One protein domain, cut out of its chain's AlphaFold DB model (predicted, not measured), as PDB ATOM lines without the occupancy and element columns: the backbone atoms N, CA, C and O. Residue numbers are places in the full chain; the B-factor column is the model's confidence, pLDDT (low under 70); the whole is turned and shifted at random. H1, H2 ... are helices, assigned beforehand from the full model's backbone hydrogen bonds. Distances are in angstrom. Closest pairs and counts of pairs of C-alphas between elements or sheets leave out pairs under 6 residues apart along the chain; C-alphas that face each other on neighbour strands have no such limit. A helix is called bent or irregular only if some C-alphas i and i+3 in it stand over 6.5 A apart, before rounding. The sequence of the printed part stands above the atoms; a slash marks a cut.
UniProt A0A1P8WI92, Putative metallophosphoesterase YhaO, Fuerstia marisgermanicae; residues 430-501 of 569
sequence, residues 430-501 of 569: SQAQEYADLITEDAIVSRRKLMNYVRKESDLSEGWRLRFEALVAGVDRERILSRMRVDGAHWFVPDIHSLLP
ATOM      1  N   SER A 430     -19.443 -17.421 -17.403       84.50
ATOM      2  CA  SER A 430     -19.462 -17.657 -15.963       84.50
ATOM      3  C   SER A 430     -19.439 -19.148 -15.606       84.50
ATOM      4  O   SER A 430     -19.853 -20.012 -16.384       84.50
ATOM      5  N   GLN A 431     -19.037 -19.453 -14.366       86.25
ATOM      6  CA  GLN A 431     -19.141 -20.805 -13.795       86.25
ATOM      7  C   GLN A 431     -20.591 -21.315 -13.749       86.25
ATOM      8  O   GLN A 431     -20.820 -22.521 -13.799       86.25
ATOM      9  N   ALA A 432     -21.567 -20.405 -13.699       83.06
ATOM     10  CA  ALA A 432     -22.982 -20.740 -13.749       83.06
ATOM     11  C   ALA A 432     -23.379 -21.312 -15.119       83.06
ATOM     12  O   ALA A 432     -24.120 -22.294 -15.176       83.06
ATOM     13  N   GLN A 433     -22.846 -20.758 -16.218       84.81
ATOM     14  CA  GLN A 433     -23.056 -21.312 -17.562       84.81
ATOM     15  C   GLN A 433     -22.342 -22.657 -17.720       84.81
ATOM     16  O   GLN A 433     -22.930 -23.596 -18.250       84.81
ATOM     17  N   GLU A 434     -21.109 -22.786 -17.219       87.19
ATOM     18  CA  GLU A 434     -20.393 -24.071 -17.234       87.19
ATOM     19  C   GLU A 434     -21.167 -25.162 -16.479       87.19
ATOM     20  O   GLU A 434     -21.247 -26.304 -16.936       87.19
ATOM     21  N   TYR A 435     -21.771 -24.812 -15.338       88.75
ATOM     22  CA  TYR A 435     -22.640 -25.713 -14.588       88.75
ATOM     23  C   TYR A 435     -23.915 -26.056 -15.369       88.75
ATOM     24  O   TYR A 435     -24.242 -27.238 -15.481       88.75
ATOM     25  N   ALA A 436     -24.594 -25.061 -15.953       83.88
ATOM     26  CA  ALA A 436     -25.798 -25.242 -16.771       83.88
ATOM     27  C   ALA A 436     -25.562 -26.197 -17.959       83.88
ATOM     28  O   ALA A 436     -26.352 -27.111 -18.199       83.88
ATOM     29  N   ASP A 437     -24.431 -26.053 -18.655       84.00
ATOM     30  CA  ASP A 437     -24.035 -26.939 -19.758       84.00
ATOM     31  C   ASP A 437     -23.750 -28.374 -19.273       84.00
ATOM     32  O   ASP A 437     -23.969 -29.358 -19.995       84.00
ATOM     33  N   LEU A 438     -23.266 -28.513 -18.034       85.44
ATOM     34  CA  LEU A 438     -22.974 -29.803 -17.418       85.44
ATOM     35  C   LEU A 438     -24.249 -30.544 -17.001       85.44
ATOM     36  O   LEU A 438     -24.295 -31.766 -17.142       85.44
ATOM     37  N   ILE A 439     -25.286 -29.853 -16.520       86.50
ATOM     38  CA  ILE A 439     -26.552 -30.451 -16.048       86.50
ATOM     39  C   ILE A 439     -27.494 -30.852 -17.194       86.50
ATOM     40  O   ILE A 439     -28.695 -30.585 -17.190       86.50
ATOM     41  N   THR A 440     -26.952 -31.555 -18.182       82.69
ATOM     42  CA  THR A 440     -27.717 -32.158 -19.274       82.69
ATOM     43  C   THR A 440     -27.804 -33.674 -19.108       82.69
ATOM     44  O   THR A 440     -26.928 -34.320 -18.518       82.69
ATOM     45  N   GLU A 441     -28.876 -34.271 -19.639       77.12
ATOM     46  CA  GLU A 441     -29.144 -35.706 -19.489       77.12
ATOM     47  C   GLU A 441     -27.961 -36.565 -19.969       77.12
ATOM     48  O   GLU A 441     -27.465 -37.439 -19.251       77.12
ATOM     49  N   ASP A 442     -27.439 -36.261 -21.156       79.25
ATOM     50  CA  ASP A 442     -26.306 -36.969 -21.752       79.25
ATOM     51  C   ASP A 442     -24.999 -36.782 -20.962       79.25
ATOM     52  O   ASP A 442     -24.120 -37.663 -20.944       79.25
ATOM     53  N   ALA A 443     -24.861 -35.651 -20.267       77.06
ATOM     54  CA  ALA A 443     -23.653 -35.279 -19.551       77.06
ATOM     55  C   ALA A 443     -23.552 -35.887 -18.144       77.06
ATOM     56  O   ALA A 443     -22.439 -36.238 -17.751       77.06
ATOM     57  N   ILE A 444     -24.639 -36.110 -17.407       78.56
ATOM     58  CA  ILE A 444     -24.525 -36.608 -16.019       78.56
ATOM     59  C   ILE A 444     -25.381 -37.847 -15.775       78.56
ATOM     60  O   ILE A 444     -24.855 -38.872 -15.336       78.56
ATOM     61  N   VAL A 445     -26.671 -37.779 -16.100       85.50
ATOM     62  CA  VAL A 445     -27.670 -38.758 -15.635       85.50
ATOM     63  C   VAL A 445     -28.053 -39.811 -16.676       85.50
ATOM     64  O   VAL A 445     -28.940 -40.629 -16.436       85.50
ATOM     65  N   SER A 446     -27.377 -39.851 -17.829       87.75
ATOM     66  CA  SER A 446     -27.614 -40.906 -18.818       87.75
ATOM     67  C   SER A 446     -27.428 -42.289 -18.192       87.75
ATOM     68  O   SER A 446     -26.482 -42.533 -17.433       87.75
ATOM     69  N   ARG A 447     -28.289 -43.241 -18.578       86.12
ATOM     70  CA  ARG A 447     -28.257 -44.624 -18.069       86.12
ATOM     71  C   ARG A 447     -26.851 -45.222 -18.118       86.12
ATOM     72  O   ARG A 447     -26.400 -45.842 -17.164       86.12
ATOM     73  N   ARG A 448     -26.118 -44.993 -19.211       88.12
ATOM     74  CA  ARG A 448     -24.735 -45.463 -19.379       88.12
ATOM     75  C   ARG A 448     -23.786 -44.888 -18.321       88.12
ATOM     76  O   ARG A 448     -22.922 -45.617 -17.842       88.12
ATOM     77  N   LYS A 449     -23.903 -43.600 -17.978       87.31
ATOM     78  CA  LYS A 449     -23.055 -42.961 -16.960       87.31
ATOM     79  C   LYS A 449     -23.406 -43.453 -15.560       87.31
ATOM     80  O   LYS A 449     -22.493 -43.864 -14.851       87.31
ATOM     81  N   LEU A 450     -24.693 -43.523 -15.222       88.12
ATOM     82  CA  LEU A 450     -25.156 -44.083 -13.948       88.12
ATOM     83  C   LEU A 450     -24.697 -45.539 -13.767       88.12
ATOM     84  O   LEU A 450     -24.078 -45.866 -12.759       88.12
ATOM     85  N   MET A 451     -24.868 -46.384 -14.788       88.81
ATOM     86  CA  MET A 451     -24.352 -47.761 -14.770       88.81
ATOM     87  C   MET A 451     -22.828 -47.808 -14.606       88.81
ATOM     88  O   MET A 451     -22.305 -48.663 -13.897       88.81
ATOM     89  N   ASN A 452     -22.092 -46.890 -15.239       89.56
ATOM     90  CA  ASN A 452     -20.642 -46.817 -15.070       89.56
ATOM     91  C   ASN A 452     -20.234 -46.417 -13.646       89.56
ATOM     92  O   ASN A 452     -19.214 -46.919 -13.186       89.56
ATOM     93  N   TYR A 453     -20.986 -45.554 -12.955       88.56
ATOM     94  CA  TYR A 453     -20.732 -45.244 -11.543       88.56
ATOM     95  C   TYR A 453     -20.918 -46.485 -10.669       88.56
ATOM     96  O   TYR A 453     -19.991 -46.868  -9.961       88.56
ATOM     97  N   VAL A 454     -22.046 -47.189 -10.823       89.31
ATOM     98  CA  VAL A 454     -22.334 -48.433 -10.082       89.31
ATOM     99  C   VAL A 454     -21.252 -49.495 -10.313       89.31
ATOM    100  O   VAL A 454     -20.850 -50.199  -9.391       89.31
ATOM    101  N   ARG A 455     -20.743 -49.610 -11.544       86.88
ATOM    102  CA  ARG A 455     -19.718 -50.604 -11.908       86.88
ATOM    103  C   ARG A 455     -18.305 -50.244 -11.472       86.88
ATOM    104  O   ARG A 455     -17.484 -51.146 -11.328       86.88
ATOM    105  N   LYS A 456     -17.999 -48.952 -11.345       90.44
ATOM    106  CA  LYS A 456     -16.676 -48.482 -10.912       90.44
ATOM    107  C   LYS A 456     -16.476 -48.608  -9.406       90.44
ATOM    108  O   LYS A 456     -15.327 -48.617  -8.980       90.44
ATOM    109  N   GLU A 457     -17.557 -48.715  -8.641       91.25
ATOM    110  CA  GLU A 457     -17.489 -48.803  -7.189       91.25
ATOM    111  C   GLU A 457     -17.002 -50.190  -6.741       91.25
ATOM    112  O   GLU A 457     -17.687 -51.208  -6.917       91.25
ATOM    113  N   SER A 458     -15.783 -50.233  -6.195       86.31
ATOM    114  CA  SER A 458     -15.120 -51.478  -5.787       86.31
ATOM    115  C   SER A 458     -15.744 -52.093  -4.544       86.31
ATOM    116  O   SER A 458     -15.699 -53.312  -4.382       86.31
ATOM    117  N   ASP A 459     -16.357 -51.259  -3.709       91.69
ATOM    118  CA  ASP A 459     -16.788 -51.636  -2.365       91.69
ATOM    119  C   ASP A 459     -18.222 -52.201  -2.352       91.69
ATOM    120  O   ASP A 459     -18.696 -52.728  -1.344       91.69
ATOM    121  N   LEU A 460     -18.918 -52.164  -3.497       88.44
ATOM    122  CA  LEU A 460     -20.237 -52.771  -3.647       88.44
ATOM    123  C   LEU A 460     -20.140 -54.294  -3.768       88.44
ATOM    124  O   LEU A 460     -19.617 -54.827  -4.751       88.44
ATOM    125  N   SER A 461     -20.763 -54.995  -2.816       92.19
ATOM    126  CA  SER A 461     -21.052 -56.428  -2.951       92.19
ATOM    127  C   SER A 461     -21.878 -56.719  -4.212       92.19
ATOM    128  O   SER A 461     -22.659 -55.877  -4.660       92.19
ATOM    129  N   GLU A 462     -21.778 -57.939  -4.738       87.00
ATOM    130  CA  GLU A 462     -22.498 -58.369  -5.943       87.00
ATOM    131  C   GLU A 462     -24.023 -58.183  -5.829       87.00
ATOM    132  O   GLU A 462     -24.651 -57.626  -6.729       87.00
ATOM    133  N   GLY A 463     -24.614 -58.527  -4.678       88.50
ATOM    134  CA  GLY A 463     -26.051 -58.352  -4.439       88.50
ATOM    135  C   GLY A 463     -26.507 -56.887  -4.351       88.50
ATOM    136  O   GLY A 463     -27.643 -56.573  -4.704       88.50
ATOM    137  N   TRP A 464     -25.649 -55.969  -3.896       90.12
ATOM    138  CA  TRP A 464     -25.942 -54.530  -3.944       90.12
ATOM    139  C   TRP A 464     -25.752 -53.964  -5.346       90.12
ATOM    140  O   TRP A 464     -26.569 -53.165  -5.793       90.12
ATOM    141  N   ARG A 465     -24.726 -54.422  -6.069       89.62
ATOM    142  CA  ARG A 465     -24.482 -54.020  -7.455       89.62
ATOM    143  C   ARG A 465     -25.678 -54.347  -8.345       89.62
ATOM    144  O   ARG A 465     -26.165 -53.453  -9.024       89.62
ATOM    145  N   LEU A 466     -26.204 -55.570  -8.271       85.88
ATOM    146  CA  LEU A 466     -27.400 -55.975  -9.020       85.88
ATOM    147  C   LEU A 466     -28.625 -55.112  -8.677       85.88
ATOM    148  O   LEU A 466     -29.356 -54.697  -9.573       85.88
ATOM    149  N   ARG A 467     -28.822 -54.780  -7.393       87.44
ATOM    150  CA  ARG A 467     -29.910 -53.890  -6.957       87.44
ATOM    151  C   ARG A 467     -29.762 -52.472  -7.502       87.44
ATOM    152  O   ARG A 467     -30.734 -51.917  -8.000       87.44
ATOM    153  N   PHE A 468     -28.561 -51.898  -7.458       88.69
ATOM    154  CA  PHE A 468     -28.308 -50.579  -8.038       88.69
ATOM    155  C   PHE A 468     -28.464 -50.582  -9.560       88.69
ATOM    156  O   PHE A 468     -29.074 -49.669 -10.106       88.69
ATOM    157  N   GLU A 469     -27.976 -51.613 -10.253       86.75
ATOM    158  CA  GLU A 469     -28.172 -51.752 -11.700       86.75
ATOM    159  C   GLU A 469     -29.664 -51.855 -12.072       86.75
ATOM    160  O   GLU A 469     -30.087 -51.258 -13.066       86.75
ATOM    161  N   ALA A 470     -30.473 -52.541 -11.257       84.50
ATOM    162  CA  ALA A 470     -31.926 -52.582 -11.415       84.50
ATOM    163  C   ALA A 470     -32.577 -51.212 -11.152       84.50
ATOM    164  O   ALA A 470     -33.388 -50.759 -11.958       84.50
ATOM    165  N   LEU A 471     -32.177 -50.513 -10.082       87.25
ATOM    166  CA  LEU A 471     -32.680 -49.174  -9.753       87.25
ATOM    167  C   LEU A 471     -32.411 -48.169 -10.869       87.25
ATOM    168  O   LEU A 471     -33.306 -47.410 -11.222       87.25
ATOM    169  N   VAL A 472     -31.222 -48.197 -11.481       86.88
ATOM    170  CA  VAL A 472     -30.856 -47.293 -12.586       86.88
ATOM    171  C   VAL A 472     -31.838 -47.383 -13.766       86.88
ATOM    172  O   VAL A 472     -31.978 -46.414 -14.511       86.88
ATOM    173  N   ALA A 473     -32.542 -48.504 -13.950       76.50
ATOM    174  CA  ALA A 473     -33.578 -48.621 -14.975       76.50
ATOM    175  C   ALA A 473     -34.868 -47.840 -14.645       76.50
ATOM    176  O   ALA A 473     -35.568 -47.448 -15.573       76.50
ATOM    177  N   GLY A 474     -35.162 -47.613 -13.361       76.62
ATOM    178  CA  GLY A 474     -36.367 -46.936 -12.867       76.62
ATOM    179  C   GLY A 474     -36.135 -45.526 -12.314       76.62
ATOM    180  O   GLY A 474     -37.046 -44.951 -11.729       76.62
ATOM    181  N   VAL A 475     -34.929 -44.967 -12.459       84.44
ATOM    182  CA  VAL A 475     -34.619 -43.605 -11.999       84.44
ATOM    183  C   VAL A 475     -35.352 -42.562 -12.847       84.44
ATOM    184  O   VAL A 475     -35.191 -42.517 -14.070       84.44
ATOM    185  N   ASP A 476     -36.073 -41.659 -12.181       85.50
ATOM    186  CA  ASP A 476     -36.590 -40.434 -12.789       85.50
ATOM    187  C   ASP A 476     -35.446 -39.427 -12.983       85.50
ATOM    188  O   ASP A 476     -35.047 -38.690 -12.079       85.50
ATOM    189  N   ARG A 477     -34.867 -39.450 -14.186       87.62
ATOM    190  CA  ARG A 477     -33.735 -38.594 -14.560       87.62
ATOM    191  C   ARG A 477     -34.104 -37.117 -14.542       87.62
ATOM    192  O   ARG A 477     -33.268 -36.310 -14.146       87.62
ATOM    193  N   GLU A 478     -35.325 -36.774 -14.941       87.00
ATOM    194  CA  GLU A 478     -35.748 -35.376 -14.989       87.00
ATOM    195  C   GLU A 478     -35.891 -34.814 -13.578       87.00
ATOM    196  O   GLU A 478     -35.494 -33.680 -13.345       87.00
ATOM    197  N   ARG A 479     -36.325 -35.631 -12.611       86.25
ATOM    198  CA  ARG A 479     -36.348 -35.242 -11.194       86.25
ATOM    199  C   ARG A 479     -34.953 -35.011 -10.601       86.25
ATOM    200  O   ARG A 479     -34.777 -34.168  -9.725       86.25
ATOM    201  N   ILE A 480     -33.944 -35.759 -11.050       88.88
ATOM    202  CA  ILE A 480     -32.557 -35.489 -10.644       88.88
ATOM    203  C   ILE A 480     -32.098 -34.165 -11.254       88.88
ATOM    204  O   ILE A 480     -31.565 -33.319 -10.542       88.88
ATOM    205  N   LEU A 481     -32.322 -33.973 -12.557       89.25
ATOM    206  CA  LEU A 481     -31.932 -32.745 -13.249       89.25
ATOM    207  C   LEU A 481     -32.643 -31.519 -12.676       89.25
ATOM    208  O   LEU A 481     -31.991 -30.502 -12.476       89.25
ATOM    209  N   SER A 482     -33.934 -31.613 -12.355       89.12
ATOM    210  CA  SER A 482     -34.682 -30.528 -11.721       89.12
ATOM    211  C   SER A 482     -34.092 -30.148 -10.373       89.12
ATOM    212  O   SER A 482     -33.906 -28.965 -10.107       89.12
ATOM    213  N   ARG A 483     -33.722 -31.132  -9.542       90.00
ATOM    214  CA  ARG A 483     -33.071 -30.855  -8.260       90.00
ATOM    215  C   ARG A 483     -31.714 -30.177  -8.444       90.00
ATOM    216  O   ARG A 483     -31.435 -29.200  -7.761       90.00
ATOM    217  N   MET A 484     -30.907 -30.659  -9.392       90.31
ATOM    218  CA  MET A 484     -29.618 -30.041  -9.729       90.31
ATOM    219  C   MET A 484     -29.787 -28.615 -10.249       90.31
ATOM    220  O   MET A 484     -28.957 -27.763  -9.950       90.31
ATOM    221  N   ARG A 485     -30.870 -28.343 -10.991       88.50
ATOM    222  CA  ARG A 485     -31.256 -26.973 -11.313       88.50
ATOM    223  C   ARG A 485     -31.477 -26.220  -9.992       88.50
ATOM    224  O   ARG A 485     -30.642 -25.408  -9.630       88.50
ATOM    225  N   VAL A 486     -32.505 -26.523  -9.209       87.88
ATOM    226  CA  VAL A 486     -32.800 -25.764  -7.971       87.88
ATOM    227  C   VAL A 486     -31.548 -25.493  -7.108       87.88
ATOM    228  O   VAL A 486     -31.268 -24.343  -6.778       87.88
ATOM    229  N   ASP A 487     -30.732 -26.516  -6.837       88.44
ATOM    230  CA  ASP A 487     -29.502 -26.373  -6.046       88.44
ATOM    231  C   ASP A 487     -28.459 -25.445  -6.707       88.44
ATOM    232  O   ASP A 487     -27.834 -24.631  -6.029       88.44
ATOM    233  N   GLY A 488     -28.263 -25.538  -8.027       86.88
ATOM    234  CA  GLY A 488     -27.319 -24.683  -8.748       86.88
ATOM    235  C   GLY A 488     -27.744 -23.214  -8.786       86.88
ATOM    236  O   GLY A 488     -26.888 -22.336  -8.677       86.88
ATOM    237  N   ALA A 489     -29.046 -22.927  -8.874       82.00
ATOM    238  CA  ALA A 489     -29.540 -21.554  -8.808       82.00
ATOM    239  C   ALA A 489     -29.201 -20.908  -7.460       82.00
ATOM    240  O   ALA A 489     -28.639 -19.817  -7.443       82.00
ATOM    241  N   HIS A 490     -29.401 -21.624  -6.348       82.06
ATOM    242  CA  HIS A 490     -29.013 -21.145  -5.018       82.06
ATOM    243  C   HIS A 490     -27.511 -20.836  -4.878       82.06
ATOM    244  O   HIS A 490     -27.129 -20.018  -4.044       82.06
ATOM    245  N   TRP A 491     -26.637 -21.493  -5.648       85.69
ATOM    246  CA  TRP A 491     -25.190 -21.243  -5.584       85.69
ATOM    247  C   TRP A 491     -24.743 -20.048  -6.411       85.69
ATOM    248  O   TRP A 491     -23.796 -19.357  -6.032       85.69
ATOM    249  N   PHE A 492     -25.362 -19.853  -7.573       80.38
ATOM    250  CA  PHE A 492     -24.843 -18.946  -8.593       80.38
ATOM    251  C   PHE A 492     -25.692 -17.694  -8.799       80.38
ATOM    252  O   PHE A 492     -25.209 -16.750  -9.424       80.38
ATOM    253  N   VAL A 493     -26.922 -17.675  -8.291       70.38
ATOM    254  CA  VAL A 493     -27.886 -16.598  -8.506       70.38
ATOM    255  C   VAL A 493     -28.307 -16.050  -7.137       70.38
ATOM    256  O   VAL A 493     -29.128 -16.667  -6.464       70.38
ATOM    257  N   PRO A 494     -27.716 -14.922  -6.691       64.50
ATOM    258  CA  PRO A 494     -28.006 -14.334  -5.379       64.50
ATOM    259  C   PRO A 494     -29.453 -13.848  -5.218       64.50
ATOM    260  O   PRO A 494     -29.918 -13.737  -4.091       64.50
ATOM    261  N   ASP A 495     -30.129 -13.559  -6.332       71.31
ATOM    262  CA  ASP A 495     -31.534 -13.161  -6.398       71.31
ATOM    263  C   ASP A 495     -32.202 -13.938  -7.538       71.31
ATOM    264  O   ASP A 495     -32.050 -13.600  -8.712       71.31
ATOM    265  N   ILE A 496     -32.873 -15.043  -7.204       71.94
ATOM    266  CA  ILE A 496     -33.509 -15.916  -8.199       71.94
ATOM    267  C   ILE A 496     -34.564 -15.138  -9.005       71.94
ATOM    268  O   ILE A 496     -34.729 -15.421 -10.193       71.94
ATOM    269  N   HIS A 497     -35.194 -14.106  -8.430       70.62
ATOM    270  CA  HIS A 497     -36.168 -13.267  -9.130       70.62
ATOM    271  C   HIS A 497     -35.530 -12.446 -10.262       70.62
ATOM    272  O   HIS A 497     -36.208 -12.117 -11.232       70.62
ATOM    273  N   SER A 498     -34.209 -12.211 -10.237       69.69
ATOM    274  CA  SER A 498     -33.489 -11.519 -11.318       69.69
ATOM    275  C   SER A 498     -33.413 -12.317 -12.629       69.69
ATOM    276  O   SER A 498     -32.826 -11.846 -13.604       69.69
ATOM    277  N   LEU A 499     -33.891 -13.564 -12.641       68.94
ATOM    278  CA  LEU A 499     -33.976 -14.409 -13.834       68.94
ATOM    279  C   LEU A 499     -35.334 -14.285 -14.545       68.94
ATOM    280  O   LEU A 499     -35.518 -14.898 -15.600       68.94
ATOM    281  N   LEU A 500     -36.286 -13.537 -13.979       64.81
ATOM    282  CA  LEU A 500     -37.505 -13.172 -14.689       64.81
ATOM    283  C   LEU A 500     -37.153 -12.203 -15.832       64.81
ATOM    284  O   LEU A 500     -36.238 -11.390 -15.687       64.81
ATOM    285  N   PRO A 501     -37.843 -12.270 -16.985       61.38
ATOM    286  CA  PRO A 501     -37.760 -11.200 -17.974       61.38
ATOM    287  C   PRO A 501     -38.133  -9.874 -17.298       61.38
ATOM    288  O   PRO A 501     -39.050  -9.878 -16.481       61.38
TER     289      PRO A 501
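AT A GLANCE: This is residues 430 to 501 of the 569 residues of the protein "Putative metallophosphoesterase YhaO" of Fuerstia marisgermanicae (UniProt A0A1P8WI92). The model is a long, thin double row of helices, bent as a wide V: the chain goes out along H1, H2 and H3, turns round at residues 457 to 461, and comes back along H4 and H5. One arm of the V is the helical hairpin of H3 and H4, the other is H5 with H1 beside it; H2 packs on the first residues of H5 near the bend, and little H6 follows H5 at the far end. The printed part has 72 residues with six named helices, H1 to H6 in order, and no named strand; its class is all helix. It is loose, with a radius of gyration of the C-alphas of 15.7 A, and its outline is a rod of 50 by 21 by 18 A.

HOW THE PARTS SIT: H5, residues 477 to 492, is the longest helix. With residues 485 to 492 alone it touches H1, residues 431 to 438, at a shallow tilt of 7 degrees, opposite ways; their closest C-alphas are those of Ala 432 and Phe 492, 5.8 A apart. With residues 477 to 481 alone H5 touches H2, residues 441 to 445; the closest C-alphas are those of Val 445 and Arg 477, 6.2 A apart. H3, residues 447 to 456, and H4, residues 462 to 473, form a helical hairpin. They touch at a shallow tilt of 14 degrees, opposite ways, with the C-alphas of Met 451 and Glu 469 closest at 6.3 A. H3 and H5 are apart, and so are H4 and H5. H6, residues 496 to 499, touches no helix; it is close to H5 but not clearly touching, with the C-alphas of Ala 489 and Ile 496 closest at 6.9 A. In H1, H2, H3 and H5 every O i to N i+4 pair is within hydrogen-bond range, in H4 7 of 8 are, and H6 is too short for such a pair.

IN THESE COORDINATES: H5 is 22.4 A long from first to last C-alpha, from C-alpha 477 at (-33.735, -38.594, -14.560) to C-alpha 492 at (-24.843, -18.946, -8.593). H4 is 17.3 A long, beginning with C-alpha 462 at (-22.498, -58.369, -5.943). H3 is 14.2 A and H1 10.4 A long, and the short H2 and H6 are 5.1 A and 5.9 A. H2 is irregular, but only just: C-alphas 442 and 445 are 6.52 A apart.

THE WHOLE: The two C-alphas farthest apart are those of Glu 462 and Pro 501, at 51.0 A. The printed part runs from residue 430 to residue 501 without a cut, and the five links between its helices are tight. The mean pLDDT of the printed part is 84.0; residue 494 and residues 498 to 501 are under 70.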